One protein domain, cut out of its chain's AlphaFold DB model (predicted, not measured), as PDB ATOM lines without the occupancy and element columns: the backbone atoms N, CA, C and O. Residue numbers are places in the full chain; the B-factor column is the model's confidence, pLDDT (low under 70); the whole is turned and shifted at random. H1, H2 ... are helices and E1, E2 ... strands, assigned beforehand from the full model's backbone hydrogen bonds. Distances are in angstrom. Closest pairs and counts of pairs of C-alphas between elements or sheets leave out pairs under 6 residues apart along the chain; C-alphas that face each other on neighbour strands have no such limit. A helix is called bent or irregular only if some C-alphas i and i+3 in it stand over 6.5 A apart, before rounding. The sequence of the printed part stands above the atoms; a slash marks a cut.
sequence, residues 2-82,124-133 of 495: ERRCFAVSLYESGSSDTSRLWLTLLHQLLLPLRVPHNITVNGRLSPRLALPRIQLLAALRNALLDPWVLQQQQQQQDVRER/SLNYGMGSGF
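What this domain is: This is residues 2 to 82 and 124 to 133 of the 495 residues of a protein of Scenedesmus sp. NREL 46B-D3 (UniProt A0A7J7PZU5). A small three-stranded sheet has the helix H1 over one face, and the long bent helix H2 comes to the sheet near its bend, its two arms spreading away from there as an open V. Residues 76 to 82, in the arm H2b, stick out. The printed part has 91 residues with two named helices and three named strands, in the order E1, H1, E2, H2, E3; the sheet is mixed, ordered E1, E2, E3, and the class is mixed, helices and strands. The whole is loose, with a radius of gyration of the C-alphas of 15.3 A, and only just flat, spanning 43 by 33 by 18 A.

How they stand to each other: In the sheet, E2, residues 37 to 41, is the inner strand, between the edge strands E1, residues 8 to 11, and E3, residues 124 to 127. E1 and E2 are parallel, at 15 degrees, with N 10 and O 38 2.9 A apart, within hydrogen-bond range. E2 and E3 are antiparallel, at 166 degrees, with N 37 and O 127 2.8 A apart and N 125 and O 39 also 2.8 A apart, both within that range. H1, residues 19 to 30, is on the sheet at a height of 9.2 A, over E2 and, only just, over E3, on which 3 of its C-alphas fall. On the local plane it stands at 19 degrees to E2, along the strands; the closest C-alphas of H1 and E2, those of Arg 20 and Val 41, are 6.2 A apart. H1 and the sheet make two layers, a helix on one face of a sheet. E1, H1 and E2 form a strand-helix-strand unit, two parallel neighbour strands with a helix between them in the chain, and its crossover is right-handed. H2, residues 53 to 82, was assigned as one helix by its hydrogen bonds but is bent: C-alphas 64 and 67 are 7.2 A apart. Its arms, H2a, residues 53 to 64, and H2b, residues 67 to 82, stand at a steep tilt of 60 degrees. H2a only grazes the sheet with residues 60 to 64; its closest C-alphas with E1, those of Leu 64 and Ser 9, are 5.7 A apart. H2b only grazes it with residues 67 to 68. H1 is apart from both arms. Each O i to N i+4 pair is within hydrogen-bond range in H1 and H2a, and 11 of 12 are in H2b.

Where its parts are: E1 begins at C-alpha 8, (10.344, -30.421, -43.862), and measures 10.2 A; E2 measures 12.7 A and E3 9.7 A. H1 is 16.4 A long, H2a 16.9 A and H2b 23.0 A, ending at C-alpha 82, (-10.269, -33.506, -21.651). E3 ends at C-alpha 127, (3.872, -37.731, -44.726).

The domain as a whole: The C-alphas farthest apart, those of Asp 17 and Arg 82, are 48.4 A apart. Residues 83 to 123 are not printed, and C-alphas 82 and 124 are 31.1 A apart across this cut. The link from E2 to H2, 11 residues, is long. The mean pLDDT of the printed part is 80.9, with residues 2 to 4, 44 to 51 and 129 to 131 under 70.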
ATOM      1  N   GLU A   2      18.733 -38.906 -27.547       41.31
ATOM      2  CA  GLU A   2      17.426 -38.532 -28.098       41.31
ATOM      3  C   GLU A   2      17.604 -38.321 -29.602       41.31
ATOM      4  O   GLU A   2      18.516 -37.610 -30.034       41.31
ATOM      5  N   ARG A   3      16.802 -39.011 -30.418       51.41
ATOM      6  CA  ARG A   3      16.814 -38.784 -31.861       51.41
ATOM      7  C   ARG A   3      16.330 -37.355 -32.076       51.41
ATOM      8  O   ARG A   3      15.166 -37.069 -31.820       51.41
ATOM      9  N   ARG A   4      17.218 -36.473 -32.534       59.75
ATOM     10  CA  ARG A   4      16.811 -35.174 -33.072       59.75
ATOM     11  C   ARG A   4      15.957 -35.459 -34.303       59.75
ATOM     12  O   ARG A   4      16.468 -35.897 -35.329       59.75
ATOM     13  N   CYS A   5      14.650 -35.307 -34.155       77.25
ATOM     14  CA  CYS A   5      13.706 -35.416 -35.253       77.25
ATOM     15  C   CYS A   5      13.674 -34.074 -35.984       77.25
ATOM     16  O   CYS A   5      13.622 -33.027 -35.343       77.25
ATOM     17  N   PHE A   6      13.699 -34.100 -37.311       87.00
ATOM     18  CA  PHE A   6      13.480 -32.917 -38.135       87.00
ATOM     19  C   PHE A   6      12.310 -33.176 -39.077       87.00
ATOM     20  O   PHE A   6      12.019 -34.326 -39.412       87.00
ATOM     21  N   ALA A   7      11.647 -32.102 -39.485       89.94
ATOM     22  CA  ALA A   7      10.552 -32.136 -40.438       89.94
ATOM     23  C   ALA A   7      10.782 -31.089 -41.528       89.94
ATOM     24  O   ALA A   7      11.490 -30.105 -41.309       89.94
ATOM     25  N   VAL A   8      10.183 -31.303 -42.698       91.81
ATOM     26  CA  VAL A   8      10.344 -30.421 -43.862       91.81
ATOM     27  C   VAL A   8       8.994 -29.848 -44.274       91.81
ATOM     28  O   VAL A   8       8.040 -30.587 -44.499       91.81
ATOM     29  N   SER A   9       8.903 -28.529 -44.413       92.06
ATOM     30  CA  SER A   9       7.739 -27.867 -45.007       92.06
ATOM     31  C   SER A   9       8.195 -27.047 -46.202       92.06
ATOM     32  O   SER A   9       9.118 -26.245 -46.077       92.06
ATOM     33  N   LEU A  10       7.586 -27.278 -47.362       91.88
ATOM     34  CA  LEU A  10       7.926 -26.603 -48.612       91.88
ATOM     35  C   LEU A  10       6.651 -26.121 -49.291       91.88
ATOM     36  O   LEU A  10       5.654 -26.840 -49.365       91.88
ATOM     37  N   TYR A  11       6.704 -24.904 -49.819       89.75
ATOM     38  CA  TYR A  11       5.597 -24.292 -50.533       89.75
ATOM     39  C   TYR A  11       6.097 -23.773 -51.877       89.75
ATOM     40  O   TYR A  11       6.861 -22.817 -51.949       89.75
ATOM     41  N   GLU A  12       5.651 -24.419 -52.946       88.56
ATOM     42  CA  GLU A  12       5.954 -24.061 -54.325       88.56
ATOM     43  C   GLU A  12       4.845 -23.137 -54.853       88.56
ATOM     44  O   GLU A  12       3.667 -23.499 -54.821       88.56
ATOM     45  N   SER A  13       5.209 -21.934 -55.307       82.75
ATOM     46  CA  SER A  13       4.270 -20.849 -55.633       82.75
ATOM     47  C   SER A  13       3.933 -20.711 -57.132       82.75
ATOM     48  O   SER A  13       3.733 -19.602 -57.631       82.75
ATOM     49  N   GLY A  14       3.831 -21.818 -57.863       78.50
ATOM     50  CA  GLY A  14       3.394 -21.854 -59.258       78.50
ATOM     51  C   GLY A  14       4.499 -21.702 -60.313       78.50
ATOM     52  O   GLY A  14       4.225 -21.158 -61.382       78.50
ATOM     53  N   SER A  15       5.708 -22.192 -60.049       81.25
ATOM     54  CA  SER A  15       6.855 -22.252 -60.950       81.25
ATOM     55  C   SER A  15       6.522 -22.912 -62.291       81.25
ATOM     56  O   SER A  15       5.877 -23.966 -62.377       81.25
ATOM     57  N   SER A  16       7.001 -22.286 -63.365       80.25
ATOM     58  CA  SER A  16       6.852 -22.748 -64.749       80.25
ATOM     59  C   SER A  16       7.925 -23.755 -65.178       80.25
ATOM     60  O   SER A  16       7.771 -24.399 -66.214       80.25
ATOM     61  N   ASP A  17       8.979 -23.911 -64.381       85.88
ATOM     62  CA  ASP A  17      10.133 -24.760 -64.654       85.88
ATOM     63  C   ASP A  17       9.958 -26.202 -64.124       85.88
ATOM     64  O   ASP A  17       8.849 -26.684 -63.847       85.88
ATOM     65  N   THR A  18      11.081 -26.914 -63.992       89.69
ATOM     66  CA  THR A  18      11.124 -28.299 -63.498       89.69
ATOM     67  C   THR A  18      11.039 -28.420 -61.974       89.69
ATOM     68  O   THR A  18      11.024 -29.543 -61.471       89.69
ATOM     69  N   SER A  19      10.908 -27.321 -61.218       89.25
ATOM     70  CA  SER A  19      10.854 -27.333 -59.745       89.25
ATOM     71  C   SER A  19       9.807 -28.306 -59.204       89.25
ATOM     72  O   SER A  19      10.050 -29.047 -58.254       89.25
ATOM     73  N   ARG A  20       8.648 -28.391 -59.865       89.25
ATOM     74  CA  ARG A  20       7.552 -29.293 -59.478       89.25
ATOM     75  C   ARG A  20       7.947 -30.772 -59.555       89.25
ATOM     76  O   ARG A  20       7.544 -31.568 -58.704       89.25
ATOM     77  N   LEU A  21       8.759 -31.136 -60.549       90.94
ATOM     78  CA  LEU A  21       9.297 -32.488 -60.692       90.94
ATOM     79  C   LEU A  21      10.312 -32.786 -59.583       90.94
ATOM     80  O   LEU A  21      10.223 -33.834 -58.945       90.94
ATOM     81  N   TRP A  22      11.217 -31.845 -59.302       93.50
ATOM     82  CA  TRP A  22      12.214 -31.982 -58.238       93.50
ATOM     83  C   TRP A  22      11.586 -32.136 -56.853       93.50
ATOM     84  O   TRP A  22      12.003 -32.998 -56.085       93.50
ATOM     85  N   LEU A  23      10.531 -31.379 -56.549       93.25
ATOM     86  CA  LEU A  23       9.800 -31.508 -55.284       93.25
ATOM     87  C   LEU A  23       9.068 -32.847 -55.155       93.25
ATOM     88  O   LEU A  23       9.002 -33.420 -54.068       93.25
ATOM     89  N   THR A  24       8.562 -33.382 -56.269       91.56
ATOM     90  CA  THR A  24       7.963 -34.723 -56.292       91.56
ATOM     91  C   THR A  24       9.022 -35.799 -56.042       91.56
ATOM     92  O   THR A  24       8.777 -36.733 -55.280       91.56
ATOM     93  N   LEU A  25      10.218 -35.655 -56.621       94.75
ATOM     94  CA  LEU A  25      11.346 -36.545 -56.340       94.75
ATOM     95  C   LEU A  25      11.783 -36.447 -54.873       94.75
ATOM     96  O   LEU A  25      11.975 -37.473 -54.226       94.75
ATOM     97  N   LEU A  26      11.878 -35.234 -54.324       94.50
ATOM     98  CA  LEU A  26      12.220 -35.015 -52.921       94.50
ATOM     99  C   LEU A  26      11.242 -35.734 -51.984       94.50
ATOM    100  O   LEU A  26      11.684 -36.429 -51.074       94.50
ATOM    101  N   HIS A  27       9.933 -35.646 -52.237       93.69
ATOM    102  CA  HIS A  27       8.929 -36.417 -51.498       93.69
ATOM    103  C   HIS A  27       9.257 -37.923 -51.490       93.69
ATOM    104  O   HIS A  27       9.314 -38.533 -50.423       93.69
ATOM    105  N   GLN A  28       9.561 -38.509 -52.654       94.81
ATOM    106  CA  GLN A  28       9.911 -39.933 -52.769       94.81
ATOM    107  C   GLN A  28      11.198 -40.302 -52.019       94.81
ATOM    108  O   GLN A  28      11.305 -41.417 -51.514       94.81
ATOM    109  N   LEU A  29      12.155 -39.377 -51.904       95.00
ATOM    110  CA  LEU A  29      13.385 -39.574 -51.130       95.00
ATOM    111  C   LEU A  29      13.152 -39.465 -49.614       95.00
ATOM    112  O   LEU A  29      13.777 -40.191 -48.843       95.00
ATOM    113  N   LEU A  30      12.239 -38.597 -49.171       92.81
ATOM    114  CA  LEU A  30      11.933 -38.400 -47.748       92.81
ATOM    115  C   LEU A  30      11.109 -39.550 -47.142       92.81
ATOM    116  O   LEU A  30      11.254 -39.842 -45.953       92.81
ATOM    117  N   LEU A  31      10.276 -40.224 -47.943       91.81
ATOM    118  CA  LEU A  31       9.449 -41.360 -47.510       91.81
ATOM    119  C   LEU A  31      10.250 -42.518 -46.874       91.81
ATOM    120  O   LEU A  31       9.947 -42.873 -45.730       91.81
ATOM    121  N   PRO A  32      11.269 -43.116 -47.529       93.44
ATOM    122  CA  PRO A  32      12.051 -44.204 -46.935       93.44
ATOM    123  C   PRO A  32      12.875 -43.748 -45.725       93.44
ATOM    124  O   PRO A  32      13.109 -44.541 -44.814       93.44
ATOM    125  N   LEU A  33      13.257 -42.465 -45.675       90.81
ATOM    126  CA  LEU A  33      13.938 -41.858 -44.527       90.81
ATOM    127  C   LEU A  33      12.995 -41.591 -43.344       90.81
ATOM    128  O   LEU A  33      13.460 -41.254 -42.255       90.81
ATOM    129  N   ARG A  34      11.679 -41.759 -43.539       89.44
ATOM    130  CA  ARG A  34      10.623 -41.486 -42.555       89.44
ATOM    131  C   ARG A  34      10.698 -40.072 -41.977       89.44
ATOM    132  O   ARG A  34      10.400 -39.867 -40.802       89.44
ATOM    133  N   VAL A  35      11.081 -39.104 -42.804       89.38
ATOM    134  CA  VAL A  35      11.120 -37.688 -42.424       89.38
ATOM    135  C   VAL A  35       9.714 -37.111 -42.576       89.38
ATOM    136  O   VAL A  35       9.195 -37.118 -43.697       89.38
ATOM    137  N   PRO A  36       9.071 -36.614 -41.504       90.50
ATOM    138  CA  PRO A  36       7.782 -35.948 -41.619       90.50
ATOM    139  C   PRO A  36       7.883 -34.714 -42.519       90.50
ATOM    140  O   PRO A  36       8.806 -33.912 -42.376       90.50
ATOM    141  N   HIS A  37       6.956 -34.554 -43.459       91.38
ATOM    142  CA  HIS A  37       6.978 -33.412 -44.363       91.38
ATOM    143  C   HIS A  37       5.610 -33.042 -44.934       91.38
ATOM    144  O   HIS A  37       4.708 -33.876 -45.024       91.38
ATOM    145  N   ASN A  38       5.499 -31.782 -45.352       91.88
ATOM    146  CA  ASN A  38       4.373 -31.223 -46.092       91.88
ATOM    147  C   ASN A  38       4.917 -30.397 -47.263       91.88
ATOM    148  O   ASN A  38       5.523 -29.347 -47.052       91.88
ATOM    149  N   ILE A  39       4.729 -30.880 -48.489       92.50
ATOM    150  CA  ILE A  39       5.224 -30.228 -49.703       92.50
ATOM    151  C   ILE A  39       4.025 -29.831 -50.559       92.50
ATOM    152  O   ILE A  39       3.350 -30.681 -51.140       92.50
ATOM    153  N   THR A  40       3.758 -28.535 -50.655       89.94
ATOM    154  CA  THR A  40       2.708 -27.996 -51.522       89.94
ATOM    155  C   THR A  40       3.272 -27.751 -52.914       89.94
ATOM    156  O   THR A  40       4.170 -26.930 -53.069       89.94
ATOM    157  N   VAL A  41       2.722 -28.431 -53.925       87.44
ATOM    158  CA  VAL A  41       3.080 -28.270 -55.345       87.44
ATOM    159  C   VAL A  41       1.923 -27.628 -56.109       87.44
ATOM    160  O   VAL A  41       0.757 -27.971 -55.889       87.44
ATOM    161  N   ASN A  42       2.225 -26.719 -57.043       79.88
ATOM    162  CA  ASN A  42       1.248 -25.853 -57.707       79.88
ATOM    163  C   ASN A  42       0.450 -25.003 -56.705       79.88
ATOM    164  O   ASN A  42      -0.761 -24.807 -56.865       79.88
ATOM    165  N   GLY A  43       1.113 -24.514 -55.656       76.25
ATOM    166  CA  GLY A  43       0.525 -23.580 -54.715       76.25
ATOM    167  C   GLY A  43       0.097 -22.309 -55.441       76.25
ATOM    168  O   GLY A  43       0.892 -21.633 -56.087       76.25
ATOM    169  N   ARG A  44      -1.189 -21.974 -55.352       66.38
ATOM    170  CA  ARG A  44      -1.762 -20.752 -55.929       66.38
ATOM    171  C   ARG A  44      -2.480 -19.978 -54.834       66.38
ATOM    172  O   ARG A  44      -3.702 -19.844 -54.870       66.38
ATOM    173  N   LEU A  45      -1.718 -19.475 -53.860       64.69
ATOM    174  CA  LEU A  45      -2.187 -18.356 -53.042       64.69
ATOM    175  C   LEU A  45      -2.310 -17.181 -54.020       64.69
ATOM    176  O   LEU A  45      -1.330 -16.678 -54.556       64.69
ATOM    177  N   SER A  46      -3.545 -16.946 -54.450       50.41
ATOM    178  CA  SER A  46      -3.844 -16.454 -55.792       50.41
ATOM    179  C   SER A  46      -3.417 -14.993 -56.005       50.41
ATOM    180  O   SER A  46      -3.828 -14.143 -55.215       50.41
ATOM    181  N   PRO A  47      -2.778 -14.642 -57.142       47.62
ATOM    182  CA  PRO A  47      -2.726 -13.261 -57.640       47.62
ATOM    183  C   PRO A  47      -4.126 -12.650 -57.841       47.62
ATOM    184  O   PRO A  47      -4.282 -11.436 -57.885       47.62
ATOM    185  N   ARG A  48      -5.173 -13.490 -57.927       43.78
ATOM    186  CA  ARG A  48      -6.578 -13.058 -58.056       43.78
ATOM    187  C   ARG A  48      -7.147 -12.398 -56.800       43.78
ATOM    188  O   ARG A  48      -8.207 -11.795 -56.895       43.78
ATOM    189  N   LEU A  49      -6.484 -12.516 -55.645       50.31
ATOM    190  CA  LEU A  49      -6.883 -11.793 -54.432       50.31
ATOM    191  C   LEU A  49      -6.402 -10.331 -54.432       50.31
ATOM    192  O   LEU A  49      -6.756  -9.601 -53.514       50.31
ATOM    193  N   ALA A  50      -5.604  -9.910 -55.429       58.97
ATOM    194  CA  ALA A  50      -5.032  -8.561 -55.527       58.97
ATOM    195  C   ALA A  50      -4.365  -8.087 -54.217       58.97
ATOM    196  O   ALA A  50      -4.398  -6.904 -53.877       58.97
ATOM    197  N   LEU A  51      -3.779  -9.020 -53.454       64.50
ATOM    198  CA  LEU A  51      -3.144  -8.693 -52.183       64.50
ATOM    199  C   LEU A  51      -1.870  -7.876 -52.432       64.50
ATOM    200  O   LEU A  51      -1.068  -8.243 -53.296       64.50
ATOM    201  N   PRO A  52      -1.624  -6.821 -51.636       73.00
ATOM    202  CA  PRO A  52      -0.328  -6.165 -51.593       73.00
ATOM    203  C   PRO A  52       0.795  -7.170 -51.306       73.00
ATOM    204  O   PRO A  52       0.626  -8.093 -50.505       73.00
ATOM    205  N   ARG A  53       1.972  -6.960 -51.908       75.12
ATOM    206  CA  ARG A  53       3.116  -7.892 -51.860       75.12
ATOM    207  C   ARG A  53       3.460  -8.395 -50.451       75.12
ATOM    208  O   ARG A  53       3.661  -9.590 -50.278       75.12
ATOM    209  N   ILE A  54       3.476  -7.516 -49.446       79.75
ATOM    210  CA  ILE A  54       3.795  -7.875 -48.049       79.75
ATOM    211  C   ILE A  54       2.760  -8.854 -47.470       79.75
ATOM    212  O   ILE A  54       3.117  -9.823 -46.808       79.75
ATOM    213  N   GLN A  55       1.469  -8.648 -47.753       82.50
ATOM    214  CA  GLN A  55       0.409  -9.547 -47.283       82.50
ATOM    215  C   GLN A  55       0.511 -10.923 -47.946       82.50
ATOM    216  O   GLN A  55       0.327 -11.939 -47.281       82.50
ATOM    217  N   LEU A  56       0.853 -10.960 -49.238       82.50
ATOM    218  CA  LEU A  56       1.097 -12.213 -49.950       82.50
ATOM    219  C   LEU A  56       2.289 -12.975 -49.350       82.50
ATOM    220  O   LEU A  56       2.182 -14.168 -49.084       82.50
ATOM    221  N   LEU A  57       3.403 -12.286 -49.094       84.94
ATOM    222  CA  LEU A  57       4.602 -12.861 -48.479       84.94
ATOM    223  C   LEU A  57       4.348 -13.376 -47.054       84.94
ATOM    224  O   LEU A  57       4.852 -14.441 -46.686       84.94
ATOM    225  N   ALA A  58       3.544 -12.658 -46.268       88.06
ATOM    226  CA  ALA A  58       3.096 -13.110 -44.956       88.06
ATOM    227  C   ALA A  58       2.227 -14.374 -45.060       88.06
ATOM    228  O   ALA A  58       2.465 -15.348 -44.348       88.06
ATOM    229  N   ALA A  59       1.262 -14.395 -45.984       86.75
ATOM    230  CA  ALA A  59       0.395 -15.550 -46.211       86.75
ATOM    231  C   ALA A  59       1.183 -16.791 -46.662       86.75
ATOM    232  O   ALA A  59       0.932 -17.882 -46.159       86.75
ATOM    233  N   LEU A  60       2.166 -16.627 -47.553       87.50
ATOM    234  CA  LEU A  60       3.043 -17.714 -48.004       87.50
ATOM    235  C   LEU A  60       3.845 -18.319 -46.845       87.50
ATOM    236  O   LEU A  60       3.899 -19.540 -46.701       87.50
ATOM    237  N   ARG A  61       4.428 -17.479 -45.980       90.75
ATOM    238  CA  ARG A  61       5.178 -17.956 -44.807       90.75
ATOM    239  C   ARG A  61       4.285 -18.607 -43.760       90.75
ATOM    240  O   ARG A  61       4.679 -19.612 -43.179       90.75
ATOM    241  N   ASN A  62       3.079 -18.088 -43.545       91.88
ATOM    242  CA  ASN A  62       2.110 -18.739 -42.665       91.88
ATOM    243  C   ASN A  62       1.679 -20.100 -43.225       91.88
ATOM    244  O   ASN A  62       1.683 -21.073 -42.481       91.88
ATOM    245  N   ALA A  63       1.458 -20.219 -44.537       88.38
ATOM    246  CA  ALA A  63       1.122 -21.495 -45.170       88.38
ATOM    247  C   ALA A  63       2.224 -22.564 -45.022       88.38
ATOM    248  O   ALA A  63       1.919 -23.756 -44.989       88.38
ATOM    249  N   LEU A  64       3.498 -22.165 -44.896       89.50
ATOM    250  CA  LEU A  64       4.597 -23.080 -44.547       89.50
ATOM    251  C   LEU A  64       4.485 -23.611 -43.108       89.50
ATOM    252  O   LEU A  64       4.890 -24.745 -42.841       89.50
ATOM    253  N   LEU A  65       3.948 -22.815 -42.184       89.56
ATOM    254  CA  LEU A  65       3.841 -23.139 -40.758       89.56
ATOM    255  C   LEU A  65       2.536 -23.851 -40.392       89.56
ATOM    256  O   LEU A  65       2.534 -24.707 -39.503       89.56
ATOM    257  N   ASP A  66       1.442 -23.517 -41.072       87.31
ATOM    258  CA  ASP A  66       0.082 -23.968 -40.769       87.31
ATOM    259  C   ASP A  66      -0.056 -25.481 -40.543       87.31
ATOM    260  O   ASP A  66      -0.689 -25.853 -39.549       87.31
ATOM    261  N   PRO A  67       0.557 -26.369 -41.360       85.00
ATOM    262  CA  PRO A  67       0.426 -27.811 -41.170       85.00
ATOM    263  C   PRO A  67       0.819 -28.258 -39.754       85.00
ATOM    264  O   PRO A  67       0.216 -29.174 -39.202       85.00
ATOM    265  N   TRP A  68       1.810 -27.598 -39.153       80.25
ATOM    266  CA  TRP A  68       2.344 -27.958 -37.842       80.25
ATOM    267  C   TRP A  68       1.692 -27.170 -36.719       80.25
ATOM    268  O   TRP A  68       1.364 -27.730 -35.672       80.25
ATOM    269  N   VAL A  69       1.494 -25.869 -36.930       81.12
ATOM    270  CA  VAL A  69       0.967 -24.997 -35.885       81.12
ATOM    271  C   VAL A  69      -0.502 -25.292 -35.607       81.12
ATOM    272  O   VAL A  69      -0.867 -25.457 -34.445       81.12
ATOM    273  N   LEU A  70      -1.336 -25.424 -36.644       77.94
ATOM    274  CA  LEU A  70      -2.764 -25.711 -36.464       77.94
ATOM    275  C   LEU A  70      -2.971 -27.073 -35.799       77.94
ATOM    276  O   LEU A  70      -3.786 -27.210 -34.889       77.94
ATOM    277  N   GLN A  71      -2.171 -28.067 -36.191       76.81
ATOM    278  CA  GLN A  71      -2.214 -29.394 -35.586       76.81
ATOM    279  C   GLN A  71      -1.855 -29.349 -34.091       76.81
ATOM    280  O   GLN A  71      -2.541 -29.957 -33.269       76.81
ATOM    281  N   GLN A  72      -0.793 -28.629 -33.719       75.88
ATOM    282  CA  GLN A  72      -0.387 -28.478 -32.319       75.88
ATOM    283  C   GLN A  72      -1.435 -27.721 -31.496       75.88
ATOM    284  O   GLN A  72      -1.739 -28.125 -30.374       75.88
ATOM    285  N   GLN A  73      -2.020 -26.659 -32.048       74.75
ATOM    286  CA  GLN A  73      -3.081 -25.898 -31.385       74.75
ATOM    287  C   GLN A  73      -4.316 -26.768 -31.120       74.75
ATOM    288  O   GLN A  73      -4.819 -26.782 -29.995       74.75
ATOM    289  N   GLN A  74      -4.738 -27.573 -32.099       75.69
ATOM    290  CA  GLN A  74      -5.858 -28.502 -31.946       75.69
ATOM    291  C   GLN A  74      -5.578 -29.574 -30.880       75.69
ATOM    292  O   GLN A  74      -6.402 -29.810 -30.001       75.69
ATOM    293  N   GLN A  75      -4.375 -30.160 -30.873       75.19
ATOM    294  CA  GLN A  75      -3.978 -31.121 -29.835       75.19
ATOM    295  C   GLN A  75      -3.981 -30.499 -28.430       75.19
ATOM    296  O   GLN A  75      -4.389 -31.140 -27.460       75.19
ATOM    297  N   GLN A  76      -3.542 -29.245 -28.295       74.62
ATOM    298  CA  GLN A  76      -3.580 -28.538 -27.014       74.62
ATOM    299  C   GLN A  76      -5.011 -28.239 -26.556       74.62
ATOM    300  O   GLN A  76      -5.293 -28.358 -25.361       74.62
ATOM    301  N   GLN A  77      -5.905 -27.874 -27.478       77.12
ATOM    302  CA  GLN A  77      -7.328 -27.683 -27.195       77.12
ATOM    303  C   GLN A  77      -7.966 -28.990 -26.710       77.12
ATOM    304  O   GLN A  77      -8.505 -29.010 -25.605       77.12
ATOM    305  N   ASP A  78      -7.768 -30.103 -27.422       78.19
ATOM    306  CA  ASP A  78      -8.284 -31.422 -27.027       78.19
ATOM    307  C   ASP A  78      -7.818 -31.836 -25.620       78.19
ATOM    308  O   ASP A  78      -8.580 -32.383 -24.818       78.19
ATOM    309  N   VAL A  79      -6.547 -31.581 -25.283       79.75
ATOM    310  CA  VAL A  79      -6.001 -31.874 -23.946       79.75
ATOM    311  C   VAL A  79      -6.639 -30.984 -22.878       79.75
ATOM    312  O   VAL A  79      -6.939 -31.467 -21.781       79.75
ATOM    313  N   ARG A  80      -6.845 -29.692 -23.165       79.75
ATOM    314  CA  ARG A  80      -7.516 -28.756 -22.248       79.75
ATOM    315  C   ARG A  80      -8.964 -29.168 -22.014       79.75
ATOM    316  O   ARG A  80      -9.373 -29.250 -20.858       79.75
ATOM    317  N   GLU A  81      -9.696 -29.506 -23.068       81.44
ATOM    318  CA  GLU A  81     -11.079 -29.975 -22.987       81.44
ATOM    319  C   GLU A  81     -11.188 -31.283 -22.204       81.44
ATOM    320  O   GLU A  81     -12.014 -31.386 -21.301       81.44
ATOM    321  N   ARG A  82     -10.303 -32.261 -22.443       79.44
ATOM    322  CA  ARG A  82     -10.269 -33.506 -21.651       79.44
ATOM    323  C   ARG A  82      -9.968 -33.249 -20.180       79.44
ATOM    324  O   ARG A  82     -10.574 -33.885 -19.317       79.44
ATOM    325  N   SER A 124      -0.934 -31.295 -52.204       80.19
ATOM    326  CA  SER A 124      -0.110 -31.433 -51.002       80.19
ATOM    327  C   SER A 124       0.447 -32.857 -50.910       80.19
ATOM    328  O   SER A 124      -0.318 -33.818 -50.796       80.19
ATOM    329  N   LEU A 125       1.769 -32.995 -50.967       84.88
ATOM    330  CA  LEU A 125       2.501 -34.245 -50.762       84.88
ATOM    331  C   LEU A 125       2.953 -34.318 -49.300       84.88
ATOM    332  O   LEU A 125       3.912 -33.650 -48.900       84.88
ATOM    333  N   ASN A 126       2.239 -35.112 -48.499       87.00
ATOM    334  CA  ASN A 126       2.351 -35.076 -47.043       87.00
ATOM    335  C   ASN A 126       2.655 -36.461 -46.467       87.00
ATOM    336  O   ASN A 126       2.046 -37.454 -46.863       87.00
ATOM    337  N   TYR A 127       3.549 -36.521 -45.483       85.94
ATOM    338  CA  TYR A 127       3.872 -37.731 -44.726       85.94
ATOM    339  C   TYR A 127       4.158 -37.379 -43.266       85.94
ATOM    340  O   TYR A 127       4.849 -36.407 -42.981       85.94
ATOM    341  N   GLY A 128       3.653 -38.173 -42.318       77.06
ATOM    342  CA  GLY A 128       3.972 -38.000 -40.894       77.06
ATOM    343  C   GLY A 128       3.403 -36.732 -40.235       77.06
ATOM    344  O   GLY A 128       3.700 -36.481 -39.064       77.06
ATOM    345  N   MET A 129       2.567 -35.967 -40.943       69.19
ATOM    346  CA  MET A 129       1.681 -34.955 -40.356       69.19
ATOM    347  C   MET A 129       0.742 -35.662 -39.368       69.19
ATOM    348  O   MET A 129       0.127 -36.662 -39.732       69.19
ATOM    349  N   GLY A 130       0.669 -35.220 -38.112       61.62
ATOM    350  CA  GLY A 130      -0.070 -35.941 -37.059       61.62
ATOM    351  C   GLY A 130       0.796 -36.700 -36.046       61.62
ATOM    352  O   GLY A 130       0.292 -37.097 -35.002       61.62
ATOM    353  N   SER A 131       2.099 -36.867 -36.296       65.06
ATOM    354  CA  SER A 131       3.007 -37.701 -35.476       65.06
ATOM    355  C   SER A 131       3.330 -37.164 -34.070       65.06
ATOM    356  O   SER A 131       4.162 -37.735 -33.372       65.06
ATOM    357  N   GLY A 132       2.702 -36.061 -33.646       70.75
ATOM    358  CA  GLY A 132       3.026 -35.376 -32.389       70.75
ATOM    359  C   GLY A 132       4.352 -34.607 -32.424       70.75
ATOM    360  O   GLY A 132       4.819 -34.161 -31.380       70.75
ATOM    361  N   PHE A 133       4.961 -34.434 -33.606       79.44
ATOM    362  CA  PHE A 133       6.157 -33.612 -33.774       79.44
ATOM    363  C   PHE A 133       5.893 -32.172 -33.318       79.44
ATOM    364  O   PHE A 133       4.980 -31.506 -33.817       79.44
TER     365      PHE A 133